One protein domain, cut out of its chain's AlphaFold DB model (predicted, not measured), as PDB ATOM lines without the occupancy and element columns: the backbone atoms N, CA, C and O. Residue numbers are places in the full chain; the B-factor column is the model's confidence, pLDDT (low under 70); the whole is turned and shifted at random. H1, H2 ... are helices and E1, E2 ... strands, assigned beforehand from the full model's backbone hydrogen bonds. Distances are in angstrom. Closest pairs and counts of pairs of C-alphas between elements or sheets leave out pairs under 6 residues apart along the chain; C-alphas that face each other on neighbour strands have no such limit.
ATOM      1  N   TYR A  46      18.530   3.045 -74.437       72.44
ATOM      2  CA  TYR A  46      19.377   4.220 -74.344       72.44
ATOM      3  C   TYR A  46      20.530   4.047 -75.323       72.44
ATOM      4  O   TYR A  46      21.325   3.115 -75.192       72.44
ATOM      5  N   HIS A  47      20.610   4.927 -76.312       72.88
ATOM      6  CA  HIS A  47      21.709   4.952 -77.262       72.88
ATOM      7  C   HIS A  47      22.017   6.405 -77.600       72.88
ATOM      8  O   HIS A  47      21.145   7.124 -78.078       72.88
ATOM      9  N   HIS A  48      23.254   6.834 -77.366       73.31
ATOM     10  CA  HIS A  48      23.690   8.155 -77.804       73.31
ATOM     11  C   HIS A  48      23.856   8.142 -79.327       73.31
ATOM     12  O   HIS A  48      24.415   7.191 -79.875       73.31
ATOM     13  N   GLY A  49      23.360   9.155 -80.030       84.69
ATOM     14  CA  GLY A  49      23.512   9.236 -81.481       84.69
ATOM     15  C   GLY A  49      22.263   8.767 -82.215       84.69
ATOM     16  O   GLY A  49      21.461   9.592 -82.623       84.69
ATOM     17  N   PHE A  50      22.059   7.460 -82.376       91.88
ATOM     18  CA  PHE A  50      21.003   6.942 -83.262       91.88
ATOM     19  C   PHE A  50      19.881   6.159 -82.550       91.88
ATOM     20  O   PHE A  50      19.564   5.038 -82.970       91.88
ATOM     21  N   PRO A  51      19.270   6.673 -81.462       92.44
ATOM     22  CA  PRO A  51      18.323   5.893 -80.663       92.44
ATOM     23  C   PRO A  51      17.099   5.440 -81.464       92.44
ATOM     24  O   PRO A  51      16.670   4.295 -81.324       92.44
ATOM     25  N   VAL A  52      16.573   6.291 -82.352       94.69
ATOM     26  CA  VAL A  52      15.399   5.962 -83.175       94.69
ATOM     27  C   VAL A  52      15.725   4.859 -84.179       94.69
ATOM     28  O   VAL A  52      15.006   3.868 -84.260       94.69
ATOM     29  N   GLN A  53      16.834   4.976 -84.907       94.88
ATOM     30  CA  GLN A  53      17.251   3.984 -85.897       94.88
ATOM     31  C   GLN A  53      17.545   2.639 -85.221       94.88
ATOM     32  O   GLN A  53      17.157   1.598 -85.748       94.88
ATOM     33  N   MET A  54      18.155   2.646 -84.029       94.00
ATOM     34  CA  MET A  54      18.392   1.422 -83.253       94.00
ATOM     35  C   MET A  54      17.084   0.770 -82.805       94.00
ATOM     36  O   MET A  54      16.916  -0.442 -82.959       94.00
ATOM     37  N   ALA A  55      16.136   1.564 -82.299       94.62
ATOM     38  CA  ALA A  55      14.816   1.073 -81.917       94.62
ATOM     39  C   ALA A  55      14.074   0.459 -83.108       94.62
ATOM     40  O   ALA A  55      13.495  -0.624 -82.991       94.62
ATOM     41  N   LEU A  56      14.141   1.103 -84.275       95.56
ATOM     42  CA  LEU A  56      13.497   0.609 -85.484       95.56
ATOM     43  C   LEU A  56      14.166  -0.657 -86.037       95.56
ATOM     44  O   LEU A  56      13.448  -1.572 -86.430       95.56
ATOM     45  N   ILE A  57      15.499  -0.775 -86.015       94.62
ATOM     46  CA  ILE A  57      16.209  -2.009 -86.412       94.62
ATOM     47  C   ILE A  57      15.803  -3.179 -85.507       94.62
ATOM     48  O   ILE A  57      15.522  -4.280 -85.988       94.62
ATOM     49  N   LEU A  58      15.728  -2.955 -84.192       93.69
ATOM     50  CA  LEU A  58      15.283  -3.976 -83.242       93.69
ATOM     51  C   LEU A  58      13.824  -4.377 -83.484       93.69
ATOM     52  O   LEU A  58      13.524  -5.571 -83.550       93.69
ATOM     53  N   ALA A  59      12.936  -3.402 -83.694       94.06
ATOM     54  CA  ALA A  59      11.539  -3.660 -84.024       94.06
ATOM     55  C   ALA A  59      11.398  -4.429 -85.349       94.06
ATOM     56  O   ALA A  59      10.660  -5.413 -85.418       94.06
ATOM     57  N   GLN A  60      12.148  -4.038 -86.383       94.19
ATOM     58  CA  GLN A  60      12.165  -4.706 -87.683       94.19
ATOM     59  C   GLN A  60      12.611  -6.166 -87.541       94.19
ATOM     60  O   GLN A  60      11.989  -7.053 -88.123       94.19
ATOM     61  N   ASN A  61      13.641  -6.440 -86.737       93.75
ATOM     62  CA  ASN A  61      14.109  -7.800 -86.471       93.75
ATOM     63  C   ASN A  61      13.061  -8.643 -85.731       93.75
ATOM     64  O   ASN A  61      12.807  -9.783 -86.126       93.75
ATOM     65  N   ASP A  62      12.415  -8.102 -84.697       94.56
ATOM     66  CA  ASP A  62      11.380  -8.825 -83.950       94.56
ATOM     67  C   ASP A  62      10.131  -9.111 -84.803       94.56
ATOM     68  O   ASP A  62       9.571 -10.210 -84.715       94.56
ATOM     69  N   LEU A  63       9.737  -8.177 -85.675       94.50
ATOM     70  CA  LEU A  63       8.657  -8.364 -86.650       94.50
ATOM     71  C   LEU A  63       9.033  -9.398 -87.727       94.50
ATOM     72  O   LEU A  63       8.260 -10.324 -87.982       94.50
ATOM     73  N   LYS A  64      10.235  -9.306 -88.320       93.56
ATOM     74  CA  LYS A  64      10.739 -10.257 -89.337       93.56
ATOM     75  C   LYS A  64      10.827 -11.684 -88.795       93.56
ATOM     76  O   LYS A  64      10.439 -12.632 -89.476       93.56
ATOM     77  N   LEU A  65      11.289 -11.838 -87.553       94.88
ATOM     78  CA  LEU A  65      11.362 -13.126 -86.854       94.88
ATOM     79  C   LEU A  65      10.006 -13.594 -86.300       94.88
ATOM     80  O   LEU A  65       9.949 -14.640 -85.654       94.88
ATOM     81  N   LYS A  66       8.922 -12.836 -86.527       94.56
ATOM     82  CA  LYS A  66       7.563 -13.109 -86.032       94.56
ATOM     83  C   LYS A  66       7.490 -13.285 -84.508       94.56
ATOM     84  O   LYS A  66       6.605 -13.971 -84.003       94.56
ATOM     85  N   LYS A  67       8.412 -12.664 -83.762       92.81
ATOM     86  CA  LYS A  67       8.401 -12.651 -82.289       92.81
ATOM     87  C   LYS A  67       7.298 -11.749 -81.748       92.81
ATOM     88  O   LYS A  67       6.776 -12.015 -80.671       92.81
ATOM     89  N   GLN A  68       6.976 -10.690 -82.486       92.62
ATOM     90  CA  GLN A  68       5.852  -9.796 -82.240       92.62
ATOM     91  C   GLN A  68       5.059  -9.637 -83.537       92.62
ATOM     92  O   GLN A  68       5.629  -9.680 -84.627       92.62
ATOM     93  N   ARG A  69       3.741  -9.449 -83.426       92.44
ATOM     94  CA  ARG A  69       2.869  -9.168 -84.582       92.44
ATOM     95  C   ARG A  69       2.698  -7.668 -84.834       92.44
ATOM     96  O   ARG A  69       2.377  -7.249 -85.938       92.44
ATOM     97  N   GLN A  70       2.880  -6.879 -83.783       93.62
ATOM     98  CA  GLN A  70       2.722  -5.434 -83.762       93.62
ATOM     99  C   GLN A  70       3.634  -4.881 -82.672       93.62
ATOM    100  O   GLN A  70       3.765  -5.502 -81.615       93.62
ATOM    101  N   ILE A  71       4.266  -3.742 -82.931       95.19
ATOM    102  CA  ILE A  71       5.158  -3.071 -81.984       95.19
ATOM    103  C   ILE A  71       4.781  -1.595 -81.941       95.19
ATOM    104  O   ILE A  71       4.628  -0.965 -82.984       95.19
ATOM    105  N   LEU A  72       4.637  -1.052 -80.736       95.19
ATOM    106  CA  LEU A  72       4.558   0.385 -80.517       95.19
ATOM    107  C   LEU A  72       5.980   0.893 -80.257       95.19
ATOM    108  O   LEU A  72       6.596   0.503 -79.268       95.19
ATOM    109  N   VAL A  73       6.509   1.718 -81.157       94.75
ATOM    110  CA  VAL A  73       7.815   2.373 -81.007       94.75
ATOM    111  C   VAL A  73       7.570   3.845 -80.740       94.75
ATOM    112  O   VAL A  73       6.795   4.472 -81.454       94.75
ATOM    113  N   GLY A  74       8.229   4.411 -79.738       92.38
ATOM    114  CA  GLY A  74       8.133   5.838 -79.486       92.38
ATOM    115  C   GLY A  74       9.261   6.367 -78.628       92.38
ATOM    116  O   GLY A  74      10.086   5.610 -78.116       92.38
ATOM    117  N   GLY A  75       9.274   7.685 -78.513       91.12
ATOM    118  CA  GLY A  75      10.239   8.452 -77.750       91.12
ATOM    119  C   GLY A  75       9.539   9.594 -77.039       91.12
ATOM    120  O   GLY A  75       8.607  10.186 -77.590       91.12
ATOM    121  N   VAL A  76       9.976   9.856 -75.811       90.19
ATOM    122  CA  VAL A  76       9.564  11.010 -75.015       90.19
ATOM    123  C   VAL A  76      10.839  11.693 -74.551       90.19
ATOM    124  O   VAL A  76      11.654  11.073 -73.866       90.19
ATOM    125  N   ASP A  77      11.001  12.948 -74.940       90.31
ATOM    126  CA  ASP A  77      12.111  13.802 -74.544       90.31
ATOM    127  C   ASP A  77      11.547  15.050 -73.870       90.31
ATOM    128  O   ASP A  77      10.652  15.689 -74.423       90.31
ATOM    129  N   GLU A  78      12.084  15.398 -72.702       89.25
ATOM    130  CA  GLU A  78      11.696  16.576 -71.921       89.25
ATOM    131  C   GLU A  78      12.810  17.624 -71.939       89.25
ATOM    132  O   GLU A  78      14.000  17.300 -71.805       89.25
ATOM    133  N   LEU A  79      12.429  18.896 -72.061       89.00
ATOM    134  CA  LEU A  79      13.381  19.994 -72.021       89.00
ATOM    135  C   LEU A  79      13.715  20.338 -70.569       89.00
ATOM    136  O   LEU A  79      12.936  20.963 -69.855       89.00
ATOM    137  N   LEU A  80      14.913  19.947 -70.136       83.81
ATOM    138  CA  LEU A  80      15.381  20.219 -68.779       83.81
ATOM    139  C   LEU A  80      16.194  21.511 -68.709       83.81
ATOM    140  O   LEU A  80      17.242  21.632 -69.360       83.81
ATOM    141  N   GLU A  81      15.771  22.409 -67.825       82.69
ATOM    142  CA  GLU A  81      16.546  23.571 -67.414       82.69
ATOM    143  C   GLU A  81      17.582  23.202 -66.330       82.69
ATOM    144  O   GLU A  81      17.424  22.209 -65.609       82.69
ATOM    145  N   PRO A  82      18.683  23.965 -66.200       85.19
ATOM    146  CA  PRO A  82      19.186  24.945 -67.161       85.19
ATOM    147  C   PRO A  82      19.673  24.321 -68.483       85.19
ATOM    148  O   PRO A  82      20.540  23.436 -68.489       85.19
ATOM    149  N   VAL A  83      19.192  24.855 -69.613       86.25
ATOM    150  CA  VAL A  83      19.467  24.383 -70.989       86.25
ATOM    151  C   VAL A  83      20.958  24.210 -71.292       86.25
ATOM    152  O   VAL A  83      21.347  23.265 -71.980       86.25
ATOM    153  N   GLY A  84      21.822  25.077 -70.754       83.19
ATOM    154  CA  GLY A  84      23.270  25.013 -70.986       83.19
ATOM    155  C   GLY A  84      23.909  23.685 -70.557       83.19
ATOM    156  O   GLY A  84      24.774  23.159 -71.261       83.19
ATOM    157  N   TYR A  85      23.452  23.091 -69.448       82.25
ATOM    158  CA  TYR A  85      23.934  21.774 -69.019       82.25
ATOM    159  C   TYR A  85      23.432  20.662 -69.930       82.25
ATOM    160  O   TYR A  85      24.183  19.738 -70.237       82.25
ATOM    161  N   THR A  86      22.182  20.763 -70.381       84.31
ATOM    162  CA  THR A  86      21.579  19.799 -71.302       84.31
ATOM    163  C   THR A  86      22.323  19.799 -72.641       84.31
ATOM    164  O   THR A  86      22.737  18.735 -73.095       84.31
ATOM    165  N   LYS A  87      22.647  20.972 -73.210       86.19
ATOM    166  CA  LYS A  87      23.459  21.066 -74.441       86.19
ATOM    167  C   LYS A  87      24.845  20.432 -74.284       86.19
ATOM    168  O   LYS A  87      25.287  19.695 -75.160       86.19
ATOM    169  N   LYS A  88      25.513  20.673 -73.148       84.38
ATOM    170  CA  LYS A  88      26.829  20.081 -72.855       84.38
ATOM    171  C   LYS A  88      26.764  18.559 -72.729       84.38
ATOM    172  O   LYS A  88      27.669  17.883 -73.206       84.38
ATOM    173  N   PHE A  89      25.721  18.029 -72.090       82.50
ATOM    174  CA  PHE A  89      25.520  16.586 -71.947       82.50
ATOM    175  C   PHE A  89      25.262  15.903 -73.296       82.50
ATOM    176  O   PHE A  89      25.821  14.844 -73.544       82.50
ATOM    177  N   LEU A  90      24.474  16.538 -74.169       83.62
ATOM    178  CA  LEU A  90      24.154  16.031 -75.510       83.62
ATOM    179  C   LEU A  90      25.288  16.231 -76.533       83.62
ATOM    180  O   LEU A  90      25.186  15.768 -77.667       83.62
ATOM    181  N   GLY A  91      26.355  16.952 -76.168       83.50
ATOM    182  CA  GLY A  91      27.478  17.232 -77.067       83.50
ATOM    183  C   GLY A  91      27.106  18.097 -78.276       83.50
ATOM    184  O   GLY A  91      27.742  17.985 -79.322       83.50
ATOM    185  N   ILE A  92      26.078  18.941 -78.162       84.19
ATOM    186  CA  ILE A  92      25.563  19.755 -79.273       84.19
ATOM    187  C   ILE A  92      26.019  21.218 -79.196       84.19
ATOM    188  O   ILE A  92      26.378  21.726 -78.132       84.19
ATOM    189  N   CYS A  93      25.975  21.906 -80.340       76.50
ATOM    190  CA  CYS A  93      26.345  23.316 -80.464       76.50
ATOM    191  C   CYS A  93      25.510  24.224 -79.540       76.50
ATOM    192  O   CYS A  93      24.308  24.010 -79.360       76.50
ATOM    193  N   SER A  94      26.130  25.281 -78.999       72.31
ATOM    194  CA  SER A  94      25.469  26.262 -78.125       72.31
ATOM    195  C   SER A  94      24.289  26.963 -78.783       72.31
ATOM    196  O   SER A  94      23.386  27.398 -78.071       72.31
ATOM    197  N   ASP A  95      24.265  27.032 -80.112       84.44
ATOM    198  CA  ASP A  95      23.284  27.812 -80.867       84.44
ATOM    199  C   ASP A  95      22.092  26.955 -81.316       84.44
ATOM    200  O   ASP A  95      21.047  27.490 -81.675       84.44
ATOM    201  N   LEU A  96      22.199  25.621 -81.228       88.00
ATOM    202  CA  LEU A  96      21.101  24.721 -81.574       88.00
ATOM    203  C   LEU A  96      19.977  24.860 -80.543       88.00
ATOM    204  O   LEU A  96      20.198  24.662 -79.343       88.00
ATOM    205  N   GLN A  97      18.777  25.225 -80.986       91.75
ATOM    206  CA  GLN A  97      17.610  25.321 -80.113       91.75
ATOM    207  C   GLN A  97      17.203  23.923 -79.643       91.75
ATOM    208  O   GLN A  97      16.988  23.033 -80.462       91.75
ATOM    209  N   LEU A  98      17.099  23.733 -78.328       93.69
ATOM    210  CA  LEU A  98      16.548  22.506 -77.759       93.69
ATOM    211  C   LEU A  98      15.022  22.531 -77.809       93.69
ATOM    212  O   LEU A  98      14.408  23.597 -77.749       93.69
ATOM    213  N   GLY A  99      14.431  21.350 -77.898       93.38
ATOM    214  CA  GLY A  99      12.998  21.142 -77.803       93.38
ATOM    215  C   GLY A  99      12.671  19.932 -76.944       93.38
ATOM    216  O   GLY A  99      13.544  19.298 -76.357       93.38
ATOM    217  N   GLU A 100      11.387  19.626 -76.913       94.12
ATOM    218  CA  GLU A 100      10.810  18.454 -76.273       94.12
ATOM    219  C   GLU A 100       9.753  17.856 -77.198       94.12
ATOM    220  O   GLU A 100       9.277  18.513 -78.134       94.12
ATOM    221  N   GLY A 101       9.393  16.599 -76.967       93.81
ATOM    222  CA  GLY A 101       8.428  15.927 -77.819       93.81
ATOM    223  C   GLY A 101       8.080  14.524 -77.360       93.81
ATOM    224  O   GLY A 101       8.844  13.856 -76.673       93.81
ATOM    225  N   SER A 102       6.904  14.072 -77.788       94.00
ATOM    226  CA  SER A 102       6.428  12.706 -77.603       94.00
ATOM    227  C   SER A 102       5.890  12.197 -78.933       94.00
ATOM    228  O   SER A 102       4.838  12.644 -79.391       94.00
ATOM    229  N   ASN A 103       6.603  11.260 -79.553       95.44
ATOM    230  CA  ASN A 103       6.276  10.749 -80.881       95.44
ATOM    231  C   ASN A 103       6.186   9.230 -80.854       95.44
ATOM    232  O   ASN A 103       7.039   8.562 -80.274       95.44
ATOM    233  N   TRP A 104       5.159   8.691 -81.510       95.25
ATOM    234  CA  TRP A 104       4.846   7.268 -81.469       95.25
ATOM    235  C   TRP A 104       4.460   6.748 -82.849       95.25
ATOM    236  O   TRP A 104       3.775   7.425 -83.611       95.25
ATOM    237  N   LEU A 105       4.883   5.522 -83.140       95.75
ATOM    238  CA  LEU A 105       4.626   4.776 -84.362       95.75
ATOM    239  C   LEU A 105       4.113   3.384 -84.005       95.75
ATOM    240  O   LEU A 105       4.684   2.681 -83.172       95.75
ATOM    241  N   THR A 106       3.063   2.952 -84.694       95.81
ATOM    242  CA  THR A 106       2.611   1.560 -84.641       95.81
ATOM    243  C   THR A 106       3.167   0.811 -85.845       95.81
ATOM    244  O   THR A 106       2.812   1.108 -86.981       95.81
ATOM    245  N   LEU A 107       4.023  -0.179 -85.595       96.69
ATOM    246  CA  LEU A 107       4.727  -0.947 -86.616       96.69
ATOM    247  C   LEU A 107       4.160  -2.358 -86.740       96.69
ATOM    248  O   LEU A 107       3.877  -3.029 -85.742       96.69
ATOM    249  N   ARG A 108       4.031  -2.823 -87.981       96.06
ATOM    250  CA  ARG A 108       3.614  -4.179 -88.357       96.06
ATOM    251  C   ARG A 108       4.403  -4.622 -89.584       96.06
ATOM    252  O   ARG A 108       4.914  -3.786 -90.322       96.06
ATOM    253  N   ASN A 109       4.481  -5.930 -89.811       94.38
ATOM    254  CA  ASN A 109       5.107  -6.471 -91.021       94.38
ATOM    255  C   ASN A 109       4.140  -6.503 -92.225       94.38
ATOM    256  O   ASN A 109       4.548  -6.795 -93.345       94.38
ATOM    257  N   GLU A 110       2.847  -6.239 -92.001       92.94
ATOM    258  CA  GLU A 110       1.824  -6.230 -93.046       92.94
ATOM    259  C   GLU A 110       1.553  -4.816 -93.576       92.94
ATOM    260  O   GLU A 110       1.469  -3.861 -92.806       92.94
ATOM    261  N   LYS A 111       1.333  -4.701 -94.892       93.06
ATOM    262  CA  LYS A 111       0.963  -3.441 -95.558       93.06
ATOM    263  C   LYS A 111      -0.490  -3.019 -95.296       93.06
ATOM    264  O   LYS A 111      -0.836  -1.852 -95.447       93.06
ATOM    265  N   GLU A 112      -1.367  -3.958 -94.954       93.19
ATOM    266  CA  GLU A 112      -2.800  -3.688 -94.854       93.19
ATOM    267  C   GLU A 112      -3.129  -2.732 -93.699       93.19
ATOM    268  O   GLU A 112      -2.819  -3.006 -92.538       93.19
ATOM    269  N   GLY A 113      -3.745  -1.596 -94.041       92.06
ATOM    270  CA  GLY A 113      -4.036  -0.506 -93.108       92.06
ATOM    271  C   GLY A 113      -2.814   0.316 -92.677       92.06
ATOM    272  O   GLY A 113      -2.948   1.156 -91.791       92.06
ATOM    273  N   ALA A 114      -1.634   0.086 -93.259       95.69
ATOM    274  CA  ALA A 114      -0.448   0.889 -92.984       95.69
ATOM    275  C   ALA A 114      -0.511   2.237 -93.721       95.69
ATOM    276  O   ALA A 114      -1.027   2.317 -94.835       95.69
ATOM    277  N   LEU A 115       0.058   3.281 -93.111       97.06
ATOM    278  CA  LEU A 115       0.177   4.615 -93.717       97.06
ATOM    279  C   LEU A 115       1.453   4.761 -94.559       97.06
ATOM    280  O   LEU A 115       1.486   5.512 -95.526       97.06
ATOM    281  N   ALA A 116       2.511   4.037 -94.194       97.44
ATOM    282  CA  ALA A 116       3.807   4.097 -94.852       97.44
ATOM    283  C   ALA A 116       4.624   2.821 -94.592       97.44
ATOM    284  O   ALA A 116       4.315   2.047 -93.682       97.44
ATOM    285  N   SER A 117       5.693   2.625 -95.364       97.25
ATOM    286  CA  SER A 117       6.777   1.683 -95.059       97.25
ATOM    287  C   SER A 117       8.034   2.424 -94.626       97.25
ATOM    288  O   SER A 117       8.367   3.449 -95.216       97.25
ATOM    289  N   ILE A 118       8.757   1.861 -93.659       96.88
ATOM    290  CA  ILE A 118      10.057   2.355 -93.196       96.88
ATOM    291  C   ILE A 118      11.088   1.247 -93.401       96.88
ATOM    292  O   ILE A 118      10.843   0.100 -93.019       96.88
ATOM    293  N   ASP A 119      12.238   1.596 -93.967       95.00
ATOM    294  CA  ASP A 119      13.419   0.742 -94.036       95.00
ATOM    295  C   ASP A 119      14.636   1.492 -93.486       95.00
ATOM    296  O   ASP A 119      14.777   2.699 -93.686       95.00
ATOM    297  N   ILE A 120      15.497   0.790 -92.752       93.62
ATOM    298  CA  ILE A 120      16.684   1.371 -92.118       93.62
ATOM    299  C   ILE A 120      17.898   0.601 -92.599       93.62
ATOM    300  O   ILE A 120      17.936  -0.626 -92.487       93.62
ATOM    301  N   MET A 121      18.913   1.328 -93.059       93.50
ATOM    302  CA  MET A 121      20.217   0.738 -93.326       93.50
ATOM    303  C   MET A 121      20.870   0.359 -91.983       93.50
ATOM    304  O   MET A 121      21.088   1.237 -91.136       93.50
ATOM    305  N   PRO A 122      21.131  -0.937 -91.724       89.12
ATOM    306  CA  PRO A 122      21.617  -1.374 -90.422       89.12
ATOM    307  C   PRO A 122      23.063  -0.941 -90.165       89.12
ATOM    308  O   PRO A 122      23.441  -0.748 -89.005       89.12
ATOM    309  N   GLU A 123      23.853  -0.733 -91.214       92.12
ATOM    310  CA  GLU A 123      25.209  -0.209 -91.131       92.12
ATOM    311  C   GLU A 123      25.242   1.321 -91.020       92.12
ATOM    312  O   GLU A 123      24.396   2.043 -91.548       92.12
ATOM    313  N   GLU A 124      26.262   1.821 -90.327       93.88
ATOM    314  CA  GLU A 124      26.684   3.211 -90.469       93.88
ATOM    315  C   GLU A 124      27.518   3.346 -91.733       93.88
ATOM    316  O   GLU A 124      28.426   2.544 -91.965       93.88
ATOM    317  N   ILE A 125      27.246   4.389 -92.505       94.69
ATOM    318  CA  ILE A 125      27.952   4.648 -93.755       94.69
ATOM    319  C   ILE A 125      28.839   5.881 -93.644       94.69
ATOM    320  O   ILE A 125      28.644   6.756 -92.793       94.69
ATOM    321  N   GLY A 126      29.865   5.924 -94.489       94.81
ATOM    322  CA  GLY A 126      30.730   7.088 -94.637       94.81
ATOM    323  C   GLY A 126      30.156   8.124 -95.605       94.81
ATOM    324  O   GLY A 126      29.257   7.838 -96.392       94.81
ATOM    325  N   PHE A 127      30.757   9.317 -95.616       94.44
ATOM    326  CA  PHE A 127      30.360  10.415 -96.508       94.44
ATOM    327  C   PHE A 127      30.290   9.990 -97.983       94.44
ATOM    328  O   PHE A 127      29.314  10.273 -98.663       94.44
ATOM    329  N   LYS A 128      31.303   9.265 -98.481       93.88
ATOM    330  CA  LYS A 128      31.373   8.835 -99.890       93.88
ATOM    331  C   LYS A 128      30.229   7.893-100.283       93.88
ATOM    332  O   LYS A 128      29.708   7.994-101.388       93.88
ATOM    333  N   GLU A 129      29.871   6.968 -99.398       94.69
ATOM    334  CA  GLU A 129      28.781   6.010 -99.623       94.69
ATOM    335  C   GLU A 129      27.429   6.721 -99.590       94.69
ATOM    336  O   GLU A 129      26.602   6.509-100.472       94.69
ATOM    337  N   LEU A 130      27.244   7.622 -98.620       95.81
ATOM    338  CA  LEU A 130      26.056   8.460 -98.535       95.81
ATOM    339  C   LEU A 130      25.901   9.357 -99.768       95.81
ATOM    340  O   LEU A 130      24.809   9.466-100.312       95.81
ATOM    341  N   PHE A 131      26.991   9.962-100.235       95.38
ATOM    342  CA  PHE A 131      26.988  10.823-101.412       95.38
ATOM    343  C   PHE A 131      26.522  10.068-102.661       95.38
ATOM    344  O   PHE A 131      25.602  10.517-103.338       95.38
ATOM    345  N   ALA A 132      27.063   8.869-102.904       94.50
ATOM    346  CA  ALA A 132      26.623   8.018-104.011       94.50
ATOM    347  C   ALA A 132      25.143   7.609-103.890       94.50
ATOM    348  O   ALA A 132      24.439   7.513-104.895       94.50
ATOM    349  N   LEU A 133      24.660   7.378-102.664       94.00
ATOM    350  CA  LEU A 133      23.252   7.075-102.411       94.00
ATOM    351  C   LEU A 133      22.354   8.274-102.751       94.00
ATOM    352  O   LEU A 133      21.323   8.089-103.392       94.00
ATOM    353  N   VAL A 134      22.755   9.487-102.363       95.25
ATOM    354  CA  VAL A 134      22.016  10.736-102.618       95.25
ATOM    355  C   VAL A 134      21.989  11.105-104.106       95.25
ATOM    356  O   VAL A 134      20.939  11.520-104.599       95.25
ATOM    357  N   GLU A 135      23.095  10.921-104.835       93.69
ATOM    358  CA  GLU A 135      23.156  11.144-106.291       93.69
ATOM    359  C   GLU A 135      22.234  10.194-107.072       93.69
ATOM    360  O   GLU A 135      21.738  10.540-108.143       93.69
ATOM    361  N   GLY A 136      21.993   8.993-106.538       91.44
ATOM    362  CA  GLY A 136      21.140   7.982-107.163       91.44
ATOM    363  C   GLY A 136      19.635   8.198-106.976       91.44
ATOM    364  O   GLY A 136      18.848   7.428-107.532       91.44
ATOM    365  N   LEU A 137      19.217   9.193-106.189       93.50
ATOM    366  CA  LEU A 137      17.803   9.449-105.916       93.50
ATOM    367  C   LEU A 137      17.102  10.166-107.075       93.50
ATOM    368  O   LEU A 137      17.665  11.029-107.749       93.50
ATOM    369  N   ASP A 138      15.822   9.851-107.260       91.75
ATOM    370  CA  ASP A 138      14.963  10.563-108.202       91.75
ATOM    371  C   ASP A 138      14.339  11.828-107.589       91.75
ATOM    372  O   ASP A 138      14.216  11.976-106.376       91.75
ATOM    373  N   SER A 139      13.861  12.736-108.442       90.88
ATOM    374  CA  SER A 139      13.239  13.998-108.013       90.88
ATOM    375  C   SER A 139      11.892  13.840-107.293       90.88
ATOM    376  O   SER A 139      11.326  14.832-106.835       90.88
ATOM    377  N   LYS A 140      11.348  12.619-107.205       90.69
ATOM    378  CA  LYS A 140      10.123  12.331-106.442       90.69
ATOM    379  C   LYS A 140      10.429  12.045-104.975       90.69
ATOM    380  O   LYS A 140       9.507  12.025-104.159       90.69
ATOM    381  N   SER A 141      11.697  11.815-104.655       95.44
ATOM    382  CA  SER A 141      12.179  11.633-103.299       95.44
ATOM    383  C   SER A 141      12.484  12.984-102.648       95.44
ATOM    384  O   SER A 141      12.819  13.974-103.304       95.44
ATOM    385  N   ARG A 142      12.346  13.034-101.327       97.69
ATOM    386  CA  ARG A 142      12.718  14.178-100.492       97.69
ATOM    387  C   ARG A 142      13.922  13.808 -99.632       97.69
ATOM    388  O   ARG A 142      14.065  12.641 -99.273       97.69
ATOM    389  N   LEU A 143      14.746  14.786 -99.264       97.94
ATOM    390  CA  LEU A 143      15.799  14.600 -98.254       97.94
ATOM    391  C   LEU A 143      15.448  15.350 -96.980       97.94
ATOM    392  O   LEU A 143      15.057  16.512 -97.036       97.94
ATOM    393  N   ALA A 144      15.673  14.718 -95.839       98.12
ATOM    394  CA  ALA A 144      15.703  15.382 -94.544       98.12
ATOM    395  C   ALA A 144      17.004  15.033 -93.828       98.12
ATOM    396  O   ALA A 144      17.556  13.946 -94.012       98.12
ATOM    397  N   PHE A 145      17.471  15.948 -92.989       97.62
ATOM    398  CA  PHE A 145      18.728  15.802 -92.269       97.62
ATOM    399  C   PHE A 145      18.476  15.841 -90.763       97.62
ATOM    400  O   PHE A 145      17.646  16.612 -90.281       97.62
ATOM    401  N   GLY A 146      19.189  15.017 -89.999       95.62
ATOM    402  CA  GLY A 146      19.223  15.122 -88.546       95.62
ATOM    403  C   GLY A 146      19.758  16.494 -88.130       95.62
ATOM    404  O   GLY A 146      20.682  17.019 -88.744       95.62
ATOM    405  N   MET A 147      19.213  17.080 -87.065       94.44
ATOM    406  CA  MET A 147      19.583  18.440 -86.629       94.44
ATOM    407  C   MET A 147      21.033  18.585 -86.130       94.44
ATOM    408  O   MET A 147      21.499  19.701 -85.916       94.44
ATOM    409  N   ARG A 148      21.754  17.473 -85.932       92.19
ATOM    410  CA  ARG A 148      23.199  17.472 -85.641       92.19
ATOM    411  C   ARG A 148      24.074  17.456 -86.898       92.19
ATOM    412  O   ARG A 148      25.294  17.492 -86.768       92.19
ATOM    413  N   MET A 149      23.477  17.362 -88.086       93.44
ATOM    414  CA  MET A 149      24.208  17.361 -89.349       93.44
ATOM    415  C   MET A 149      24.977  18.680 -89.517       93.44
ATOM    416  O   MET A 149      24.369  19.746 -89.368       93.44
ATOM    417  N   PRO A 150      26.279  18.642 -89.851       92.50
ATOM    418  CA  PRO A 150      27.031  19.851 -90.153       92.50
ATOM    419  C   PRO A 150      26.397  20.613 -91.333       92.50
ATOM    420  O   PRO A 150      26.082  19.991 -92.355       92.50
ATOM    421  N   PRO A 151      26.188  21.941 -91.236       92.81
ATOM    422  CA  PRO A 151      25.590  22.729 -92.316       92.81
ATOM    423  C   PRO A 151      26.338  22.617 -93.651       92.81
ATOM    424  O   PRO A 151      25.713  22.656 -94.709       92.81
ATOM    425  N   GLU A 152      27.660  22.451 -93.604       94.19
ATOM    426  CA  GLU A 152      28.512  22.218 -94.766       94.19
ATOM    427  C   GLU A 152      28.173  20.908 -95.488       94.19
ATOM    428  O   GLU A 152      28.065  20.900 -96.712       94.19
ATOM    429  N   ASP A 153      27.916  19.828 -94.746       94.56
ATOM    430  CA  ASP A 153      27.549  18.537 -95.327       94.56
ATOM    431  C   ASP A 153      26.146  18.618 -95.942       94.56
ATOM    432  O   ASP A 153      25.931  18.159 -97.065       94.56
ATOM    433  N   VAL A 154      25.201  19.282 -95.259       95.69
ATOM    434  CA  VAL A 154      23.858  19.550 -95.804       95.69
ATOM    435  C   VAL A 154      23.949  20.311 -97.125       95.69
ATOM    436  O   VAL A 154      23.290  19.928 -98.091       95.69
ATOM    437  N   ALA A 155      24.754  21.375 -97.185       96.25
ATOM    438  CA  ALA A 155      24.925  22.171 -98.396       96.25
ATOM    439  C   ALA A 155      25.467  21.318 -99.553       96.25
ATOM    440  O   ALA A 155      24.882  21.325-100.634       96.25
ATOM    441  N   VAL A 156      26.504  20.510 -99.304       96.00
ATOM    442  CA  VAL A 156      27.089  19.635-100.330       96.00
ATOM    443  C   VAL A 156      26.065  18.637-100.874       96.00
ATOM    444  O   VAL A 156      25.957  18.492-102.094       96.00
ATOM    445  N   PHE A 157      25.282  17.976-100.013       96.12
ATOM    446  CA  PHE A 157      24.245  17.045-100.476       96.12
ATOM    447  C   PHE A 157      23.143  17.751-101.268       96.12
ATOM    448  O   PHE A 157      22.698  17.225-102.287       96.12
ATOM    449  N   MET A 158      22.722  18.942-100.835       96.44
ATOM    450  CA  MET A 158      21.672  19.703-101.514       96.44
ATOM    451  C   MET A 158      22.112  20.273-102.869       96.44
ATOM    452  O   MET A 158      21.276  20.414-103.756       96.44
ATOM    453  N   GLU A 159      23.399  20.565-103.057       95.50
ATOM    454  CA  GLU A 159      23.951  21.010-104.346       95.50
ATOM    455  C   GLU A 159      24.032  19.885-105.393       95.50
ATOM    456  O   GLU A 159      23.983  20.161-106.590       95.50
ATOM    457  N   HIS A 160      24.138  18.625-104.956       92.31
ATOM    458  CA  HIS A 160      24.380  17.466-105.830       92.31
ATOM    459  C   HIS A 160      23.165  16.544-105.989       92.31
ATOM    460  O   HIS A 160      23.266  15.481-106.599       92.31
ATOM    461  N   THR A 161      22.001  16.936-105.470       94.44
ATOM    462  CA  THR A 161      20.764  16.166-105.606       94.44
ATOM    463  C   THR A 161      19.697  16.937-106.370       94.44
ATOM    464  O   THR A 161      19.579  18.156-106.279       94.44
ATOM    465  N   VAL A 162      18.866  16.203-107.108       94.88
ATOM    466  CA  VAL A 162      17.642  16.738-107.729       94.88
ATOM    467  C   VAL A 162      16.455  16.750-106.762       94.88
ATOM    468  O   VAL A 162      15.379  17.250-107.095       94.88
ATOM    469  N   CYS A 163      16.625  16.153-105.584       96.50
ATOM    470  CA  CYS A 163      15.591  16.031-104.575       96.50
ATOM    471  C   CYS A 163      15.388  17.347-103.822       96.50
ATOM    472  O   CYS A 163      16.330  18.060-103.480       96.50
ATOM    473  N   ALA A 164      14.141  17.637-103.470       96.62
ATOM    474  CA  ALA A 164      13.836  18.770-102.609       96.62
ATOM    475  C   ALA A 164      14.045  18.417-101.126       96.62
ATOM    476  O   ALA A 164      13.724  17.307-100.690       96.62
ATOM    477  N   ARG A 165      14.515  19.388-100.334       97.00
ATOM    478  CA  ARG A 165      14.613  19.255 -98.874       97.00
ATOM    479  C   ARG A 165      13.220  19.246 -98.246       97.00
ATOM    480  O   ARG A 165      12.374  20.067 -98.596       97.00
ATOM    481  N   PHE A 166      13.011  18.341 -97.302       97.75
ATOM    482  CA  PHE A 166      11.908  18.355 -96.356       97.75
ATOM    483  C   PHE A 166      12.394  18.999 -95.053       97.75
ATOM    484  O   PHE A 166      13.136  18.383 -94.291       97.75
ATOM    485  N   ASP A 167      12.011  20.259 -94.852       96.25
ATOM    486  CA  ASP A 167      12.388  21.083 -93.700       96.25
ATOM    487  C   ASP A 167      11.376  20.900 -92.555       96.25
ATOM    488  O   ASP A 167      10.358  21.592 -92.466       96.25
ATOM    489  N   TYR A 168      11.629  19.908 -91.702       96.88
ATOM    490  CA  TYR A 168      10.828  19.664 -90.497       96.88
ATOM    491  C   TYR A 168      11.348  20.477 -89.306       96.88
ATOM    492  O   TYR A 168      10.592  20.792 -88.387       96.88
ATOM    493  N   GLU A 169      12.634  20.817 -89.337       94.81
ATOM    494  CA  GLU A 169      13.390  21.487 -88.290       94.81
ATOM    495  C   GLU A 169      12.976  22.943 -88.075       94.81
ATOM    496  O   GLU A 169      13.093  23.442 -86.960       94.81
ATOM    497  N   SER A 170      12.383  23.610 -89.070       93.31
ATOM    498  CA  SER A 170      11.766  24.933 -88.878       93.31
ATOM    499  C   SER A 170      10.565  24.942 -87.920       93.31
ATOM    500  O   SER A 170      10.074  26.013 -87.562       93.31
ATOM    501  N   HIS A 171      10.089  23.773 -87.480       93.44
ATOM    502  CA  HIS A 171       8.886  23.632 -86.658       93.44
ATOM    503  C   HIS A 171       9.112  22.938 -85.310       93.44
ATOM    504  O   HIS A 171       8.145  22.724 -84.575       93.44
ATOM    505  N   CYS A 172      10.347  22.568 -84.970       95.06
ATOM    506  CA  CYS A 172      10.665  21.968 -83.678       95.06
ATOM    507  C   CYS A 172      12.097  22.284 -83.231       95.06
ATOM    508  O   CYS A 172      12.967  22.603 -84.034       95.06
ATOM    509  N   GLY A 173      12.336  22.199 -81.921       94.56
ATOM    510  CA  GLY A 173      13.689  22.187 -81.373       94.56
ATOM    511  C   GLY A 173      14.289  20.780 -81.394       94.56
ATOM    512  O   GLY A 173      13.582  19.789 -81.575       94.56
ATOM    513  N   TYR A 174      15.594  20.694 -81.164       94.12
ATOM    514  CA  TYR A 174      16.315  19.431 -81.095       94.12
ATOM    515  C   TYR A 174      16.027  18.647 -79.814       94.12
ATOM    516  O   TYR A 174      16.107  19.187 -78.710       94.12
ATOM    517  N   TYR A 175      15.785  17.350 -79.987       93.25
ATOM    518  CA  TYR A 175      15.780  16.314 -78.960       93.25
ATOM    519  C   TYR A 175      16.201  14.980 -79.596       93.25
ATOM    520  O   TYR A 175      16.135  14.829 -80.819       93.25
ATOM    521  N   GLU A 176      16.668  14.006 -78.808       91.31
ATOM    522  CA  GLU A 176      17.302  12.792 -79.354       91.31
ATOM    523  C   GLU A 176      16.331  11.944 -80.190       91.31
ATOM    524  O   GLU A 176      16.746  11.327 -81.172       91.31
ATOM    525  N   THR A 177      15.029  11.949 -79.870       94.50
ATOM    526  CA  THR A 177      14.022  11.220 -80.662       94.50
ATOM    527  C   THR A 177      13.306  12.052 -81.730       94.50
ATOM    528  O   THR A 177      12.339  11.580 -82.334       94.50
ATOM    529  N   VAL A 178      13.827  13.240 -82.076       96.12
ATOM    530  CA  VAL A 178      13.277  14.086 -83.154       96.12
ATOM    531  C   VAL A 178      13.170  13.393 -84.527       96.12
ATOM    532  O   VAL A 178      12.261  13.751 -85.280       96.12
ATOM    533  N   PRO A 179      13.959  12.348 -84.877       97.00
ATOM    534  CA  PRO A 179      13.690  11.592 -86.099       97.00
ATOM    535  C   PRO A 179      12.275  10.990 -86.153       97.00
ATOM    536  O   PRO A 179      11.694  10.929 -87.232       97.00
ATOM    537  N   LEU A 180      11.665  10.607 -85.021       97.62
ATOM    538  CA  LEU A 180      10.272  10.130 -85.001       97.62
ATOM    539  C   LEU A 180       9.284  11.233 -85.395       97.62
ATOM    540  O   LEU A 180       8.322  10.968 -86.114       97.62
ATOM    541  N   TYR A 181       9.538  12.469 -84.964       97.94
ATOM    542  CA  TYR A 181       8.745  13.625 -85.372       97.94
ATOM    543  C   TYR A 181       8.867  13.896 -86.868       97.94
ATOM    544  O   TYR A 181       7.854  14.110 -87.530       97.94
ATOM    545  N   ALA A 182      10.083  13.828 -87.419       97.94
ATOM    546  CA  ALA A 182      10.304  13.992 -88.854       97.94
ATOM    547  C   ALA A 182       9.514  12.956 -89.674       97.94
ATOM    548  O   ALA A 182       8.854  13.321 -90.647       97.94
ATOM    549  N   ILE A 183       9.516  11.683 -89.248       97.88
ATOM    550  CA  ILE A 183       8.724  10.614 -89.882       97.88
ATOM    551  C   ILE A 183       7.227  10.932 -89.794       97.88
ATOM    552  O   ILE A 183       6.557  10.949 -90.825       97.88
ATOM    553  N   ASN A 184       6.699  11.196 -88.592       97.69
ATOM    554  CA  ASN A 184       5.273  11.477 -88.389       97.69
ATOM    555  C   ASN A 184       4.808  12.656 -89.245       97.69
ATOM    556  O   ASN A 184       3.838  12.545 -89.992       97.69
ATOM    557  N   ARG A 185       5.565  13.754 -89.210       97.56
ATOM    558  CA  ARG A 185       5.258  14.956 -89.977       97.56
ATOM    559  C   ARG A 185       5.244  14.682 -91.480       97.56
ATOM    560  O   ARG A 185       4.355  15.185 -92.164       97.56
ATOM    561  N   PHE A 186       6.184  13.881 -91.988       97.88
ATOM    562  CA  PHE A 186       6.212  13.492 -93.400       97.88
ATOM    563  C   PHE A 186       5.000  12.637 -93.783       97.88
ATOM    564  O   PHE A 186       4.374  12.904 -94.801       97.88
ATOM    565  N   ILE A 187       4.632  11.649 -92.957       97.31
ATOM    566  CA  ILE A 187       3.446  10.804 -93.186       97.31
ATOM    567  C   ILE A 187       2.164  11.647 -93.237       97.31
ATOM    568  O   ILE A 187       1.279  11.374 -94.045       97.31
ATOM    569  N   GLU A 188       2.055  12.657 -92.376       95.81
ATOM    570  CA  GLU A 188       0.857  13.495 -92.260       95.81
ATOM    571  C   GLU A 188       0.718  14.540 -93.378       95.81
ATOM    572  O   GLU A 188      -0.404  14.869 -93.766       95.81
ATOM    573  N   HIS A 189       1.833  15.079 -93.885       95.00
ATOM    574  CA  HIS A 189       1.817  16.279 -94.735       95.00
ATOM    575  C   HIS A 189       2.358  16.063 -96.151       95.00
ATOM    576  O   HIS A 189       2.059  16.857 -97.042       95.00
ATOM    577  N   GLU A 190       3.140  15.012 -96.383       94.62
ATOM    578  CA  GLU A 190       3.800  14.757 -97.662       94.62
ATOM    579  C   GLU A 190       3.335  13.431 -98.279       94.62
ATOM    580  O   GLU A 190       2.663  12.600 -97.670       94.62
ATOM    581  N   LYS A 191       3.692  13.233 -99.550       92.25
ATOM    582  CA  LYS A 191       3.500  11.975-100.277       92.25
ATOM    583  C   LYS A 191       4.820  11.545-100.902       92.25
ATOM    584  O   LYS A 191       5.704  12.366-101.132       92.25
ATOM    585  N   GLY A 192       4.914  10.268-101.261       94.12
ATOM    586  CA  GLY A 192       6.097   9.714-101.916       94.12
ATOM    587  C   GLY A 192       7.122   9.212-100.909       94.12
ATOM    588  O   GLY A 192       6.745   8.618 -99.897       94.12
ATOM    589  N   SER A 193       8.402   9.411-101.216       96.75
ATOM    590  CA  SER A 193       9.507   8.854-100.436       96.75
ATOM    591  C   SER A 193      10.355   9.937 -99.782       96.75
ATOM    592  O   SER A 193      10.613  10.984-100.373       96.75
ATOM    593  N   LEU A 194      10.828   9.654 -98.576       98.06
ATOM    594  CA  LEU A 194      11.775  10.457 -97.823       98.06
ATOM    595  C   LEU A 194      13.029   9.630 -97.556       98.06
ATOM    596  O   LEU A 194      12.938   8.522 -97.030       98.06
ATOM    597  N   LEU A 195      14.187  10.209 -97.847       97.88
ATOM    598  CA  LEU A 195      15.461   9.780 -97.303       97.88
ATOM    599  C   LEU A 195      15.806  10.663 -96.100       97.88
ATOM    600  O   LEU A 195      16.105  11.847 -96.255       97.88
ATOM    601  N   PHE A 196      15.756  10.095 -94.899       98.12
ATOM    602  CA  PHE A 196      16.205  10.754 -93.679       98.12
ATOM    603  C   PHE A 196      17.651  10.354 -93.383       98.12
ATOM    604  O   PHE A 196      17.958   9.169 -93.230       98.12
ATOM    605  N   ILE A 197      18.530  11.348 -93.286       97.62
ATOM    606  CA  ILE A 197      19.962  11.166 -93.063       97.62
ATOM    607  C   ILE A 197      20.318  11.743 -91.698       97.62
ATOM    608  O   ILE A 197      20.282  12.954 -91.497       97.62
ATOM    609  N   ASP A 198      20.697  10.883 -90.763       95.81
ATOM    610  CA  ASP A 198      21.152  11.286 -89.437       95.81
ATOM    611  C   ASP A 198      22.678  11.299 -89.353       95.81
ATOM    612  O   ASP A 198      23.362  10.595 -90.102       95.81
ATOM    613  N   TYR A 199      23.198  12.080 -88.413       94.31
ATOM    614  CA  TYR A 199      24.621  12.288 -88.206       94.31
ATOM    615  C   TYR A 199      24.988  12.216 -86.730       94.31
ATOM    616  O   TYR A 199      24.388  12.871 -85.867       94.31
ATOM    617  N   PHE A 200      26.038  11.452 -86.455       91.69
ATOM    618  CA  PHE A 200      26.680  11.420 -85.153       91.69
ATOM    619  C   PHE A 200      28.155  11.047 -85.306       91.69
ATOM    620  O   PHE A 200      28.478  10.086 -85.995       91.69
ATOM    621  N   GLU A 201      29.062  11.822 -84.700       88.69
ATOM    622  CA  GLU A 201      30.511  11.546 -84.679       88.69
ATOM    623  C   GLU A 201      31.120  11.147 -86.046       88.69
ATOM    624  O   GLU A 201      31.884  10.189 -86.156       88.69
ATOM    625  N   LYS A 202      30.807  11.905 -87.111       88.88
ATOM    626  CA  LYS A 202      31.274  11.668 -88.501       88.88
ATOM    627  C   LYS A 202      30.760  10.378 -89.150       88.88
ATOM    628  O   LYS A 202      31.269   9.968 -90.198       88.88
ATOM    629  N   ARG A 203      29.766   9.739 -88.544       92.44
ATOM    630  CA  ARG A 203      29.052   8.586 -89.084       92.44
ATOM    631  C   ARG A 203      27.648   8.998 -89.479       92.44
ATOM    632  O   ARG A 203      27.037   9.852 -88.834       92.44
ATOM    633  N   TYR A 204      27.151   8.358 -90.528       95.69
ATOM    634  CA  TYR A 204      25.824   8.606 -91.058       95.69
ATOM    635  C   TYR A 204      24.964   7.366 -90.908       95.69
ATOM    636  O   TYR A 204      25.426   6.246 -91.141       95.69
ATOM    637  N   ARG A 205      23.693   7.577 -90.581       95.88
ATOM    638  CA  ARG A 205      22.667   6.543 -90.711       95.88
ATOM    639  C   ARG A 205      21.551   7.027 -91.593       95.88
ATOM    640  O   ARG A 205      21.161   8.189 -91.549       95.88
ATOM    641  N   VAL A 206      21.031   6.092 -92.370       96.44
ATOM    642  CA  VAL A 206      20.041   6.377 -93.391       96.44
ATOM    643  C   VAL A 206      18.797   5.557 -93.124       96.44
ATOM    644  O   VAL A 206      18.856   4.359 -92.839       96.44
ATOM    645  N   MET A 207      17.664   6.233 -93.225       96.69
ATOM    646  CA  MET A 207      16.345   5.644 -93.144       96.69
ATOM    647  C   MET A 207      15.524   6.126 -94.328       96.69
ATOM    648  O   MET A 207      15.476   7.320 -94.616       96.69
ATOM    649  N   THR A 208      14.853   5.191 -94.984       96.88
ATOM    650  CA  THR A 208      13.945   5.474 -96.087       96.88
ATOM    651  C   THR A 208      12.517   5.270 -95.612       96.88
ATOM    652  O   THR A 208      12.178   4.235 -95.041       96.88
ATOM    653  N   LEU A 209      11.670   6.253 -95.867       97.38
ATOM    654  CA  LEU A 209      10.240   6.219 -95.599       97.38
ATOM    655  C   LEU A 209       9.502   6.343 -96.934       97.38
ATOM    656  O   LEU A 209       9.850   7.192 -97.743       97.38
ATOM    657  N   SER A 210       8.471   5.535 -97.162       97.25
ATOM    658  CA  SER A 210       7.584   5.664 -98.326       97.25
ATOM    659  C   SER A 210       6.134   5.681 -97.871       97.25
ATOM    660  O   SER A 210       5.647   4.692 -97.327       97.25
ATOM    661  N   VAL A 211       5.444   6.796 -98.098       96.62
ATOM    662  CA  VAL A 211       4.029   6.969 -97.749       96.62
ATOM    663  C   VAL A 211       3.166   6.256 -98.782       96.62
ATOM    664  O   VAL A 211       3.359   6.416 -99.991       96.62
ATOM    665  N   PHE A 212       2.215   5.451 -98.314       92.56
ATOM    666  CA  PHE A 212       1.246   4.808 -99.189       92.56
ATOM    667  C   PHE A 212       0.181   5.829 -99.605       92.56
ATOM    668  O   PHE A 212      -0.343   6.566 -98.773       92.56
ATOM    669  N   GLY A 213      -0.071   5.904-100.915       71.00
ATOM    670  CA  GLY A 213      -1.080   6.782-101.513       71.00
ATOM    671  C   GLY A 213      -2.475   6.185-101.517       71.00
ATOM    672  O   GLY A 213      -2.581   4.937-101.515       71.00
TER     673      GLY A 213
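What this domain is: This is residues 46 to 213 of the 213 residues of an uncharacterized protein of Helicobacteraceae bacterium 4484_230 (UniProt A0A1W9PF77). A twisted four-stranded sheet, E3 E6 E5 E4, stands in the middle, with H1 and H5 packed on one face and H3 over the other, where H4 lies near H3. A two-stranded ribbon, E1 and E2, covers H1 and H5 on their far side, and H2 lies out at one end of it. The printed part has 168 residues with five named helices and six named strands, in the order H1 E1 H2 E2 E3 H3 E4 H4 H5 E5 E6; the larger sheet is mixed, the ribbon antiparallel, the class mixed helices and strands. It is compact, with a radius of gyration of the C-alphas of 15.8 A and spans of 45 by 36 by 29 A.

Where its parts are: Find C-alpha 51 at (18.323, 5.893, -80.663); from there H1, residues 51 to 64, runs 19.8 A. Next come E1, residues 71 to 77, 19.7 A long, H2, residues 83 to 90, and E2, residues 101 to 107, 19.4 A long. Read on through E3, residues 116 to 120, H3, residues 127 to 135, E4, residues 141 to 145, and H4, residues 151 to 159. H5, residues 178 to 189, is 16.4 A long; E5, residues 192 to 200, is 26.6 A, and E6, residues 203 to 211, ends at C-alpha 211, (4.029, 6.969, -97.749).

How they stand to each other: Start at the hairpin of E5 and E6, antiparallel at 161 degrees, where N 196 and O 207 are 2.8 A apart, within hydrogen-bond range. E3 is antiparallel to E6, with N 119 and O 208 at 2.8 A, and E4 is parallel to E5, with N 144 and O 195 at 2.9 A. E4, H4 H5, E5 form a strand-helix-strand unit, two parallel neighbour strands with helices between; E3, H3, E4 form a split one, with E6 and E5 between its strands and a right-handed crossover. H5 runs along the strands over E6 and E5, at a height of 9.1 A over the sheet. H1 is on the same face, slantwise to the strands; H3 is on the opposite face. H4 only grazes the sheet with residues 151 to 158. Look then at E1 and E2, antiparallel, with N 73 and O 105 at 2.9 A; the closest C-alphas of E2 and H5 are those of Asn 103 and Leu 180, 5.8 A. In the five helices every O i to N i+4 pair is within hydrogen-bond range.

The domain as a whole: The C-alphas farthest apart, those of Gly 84 and Glu 112, are 45.5 A apart. The printed part has no cut, and the link from H4 to H5, 18 residues, is long. Mean pLDDT of the printed part is 92.9, and no printed residue is under 70.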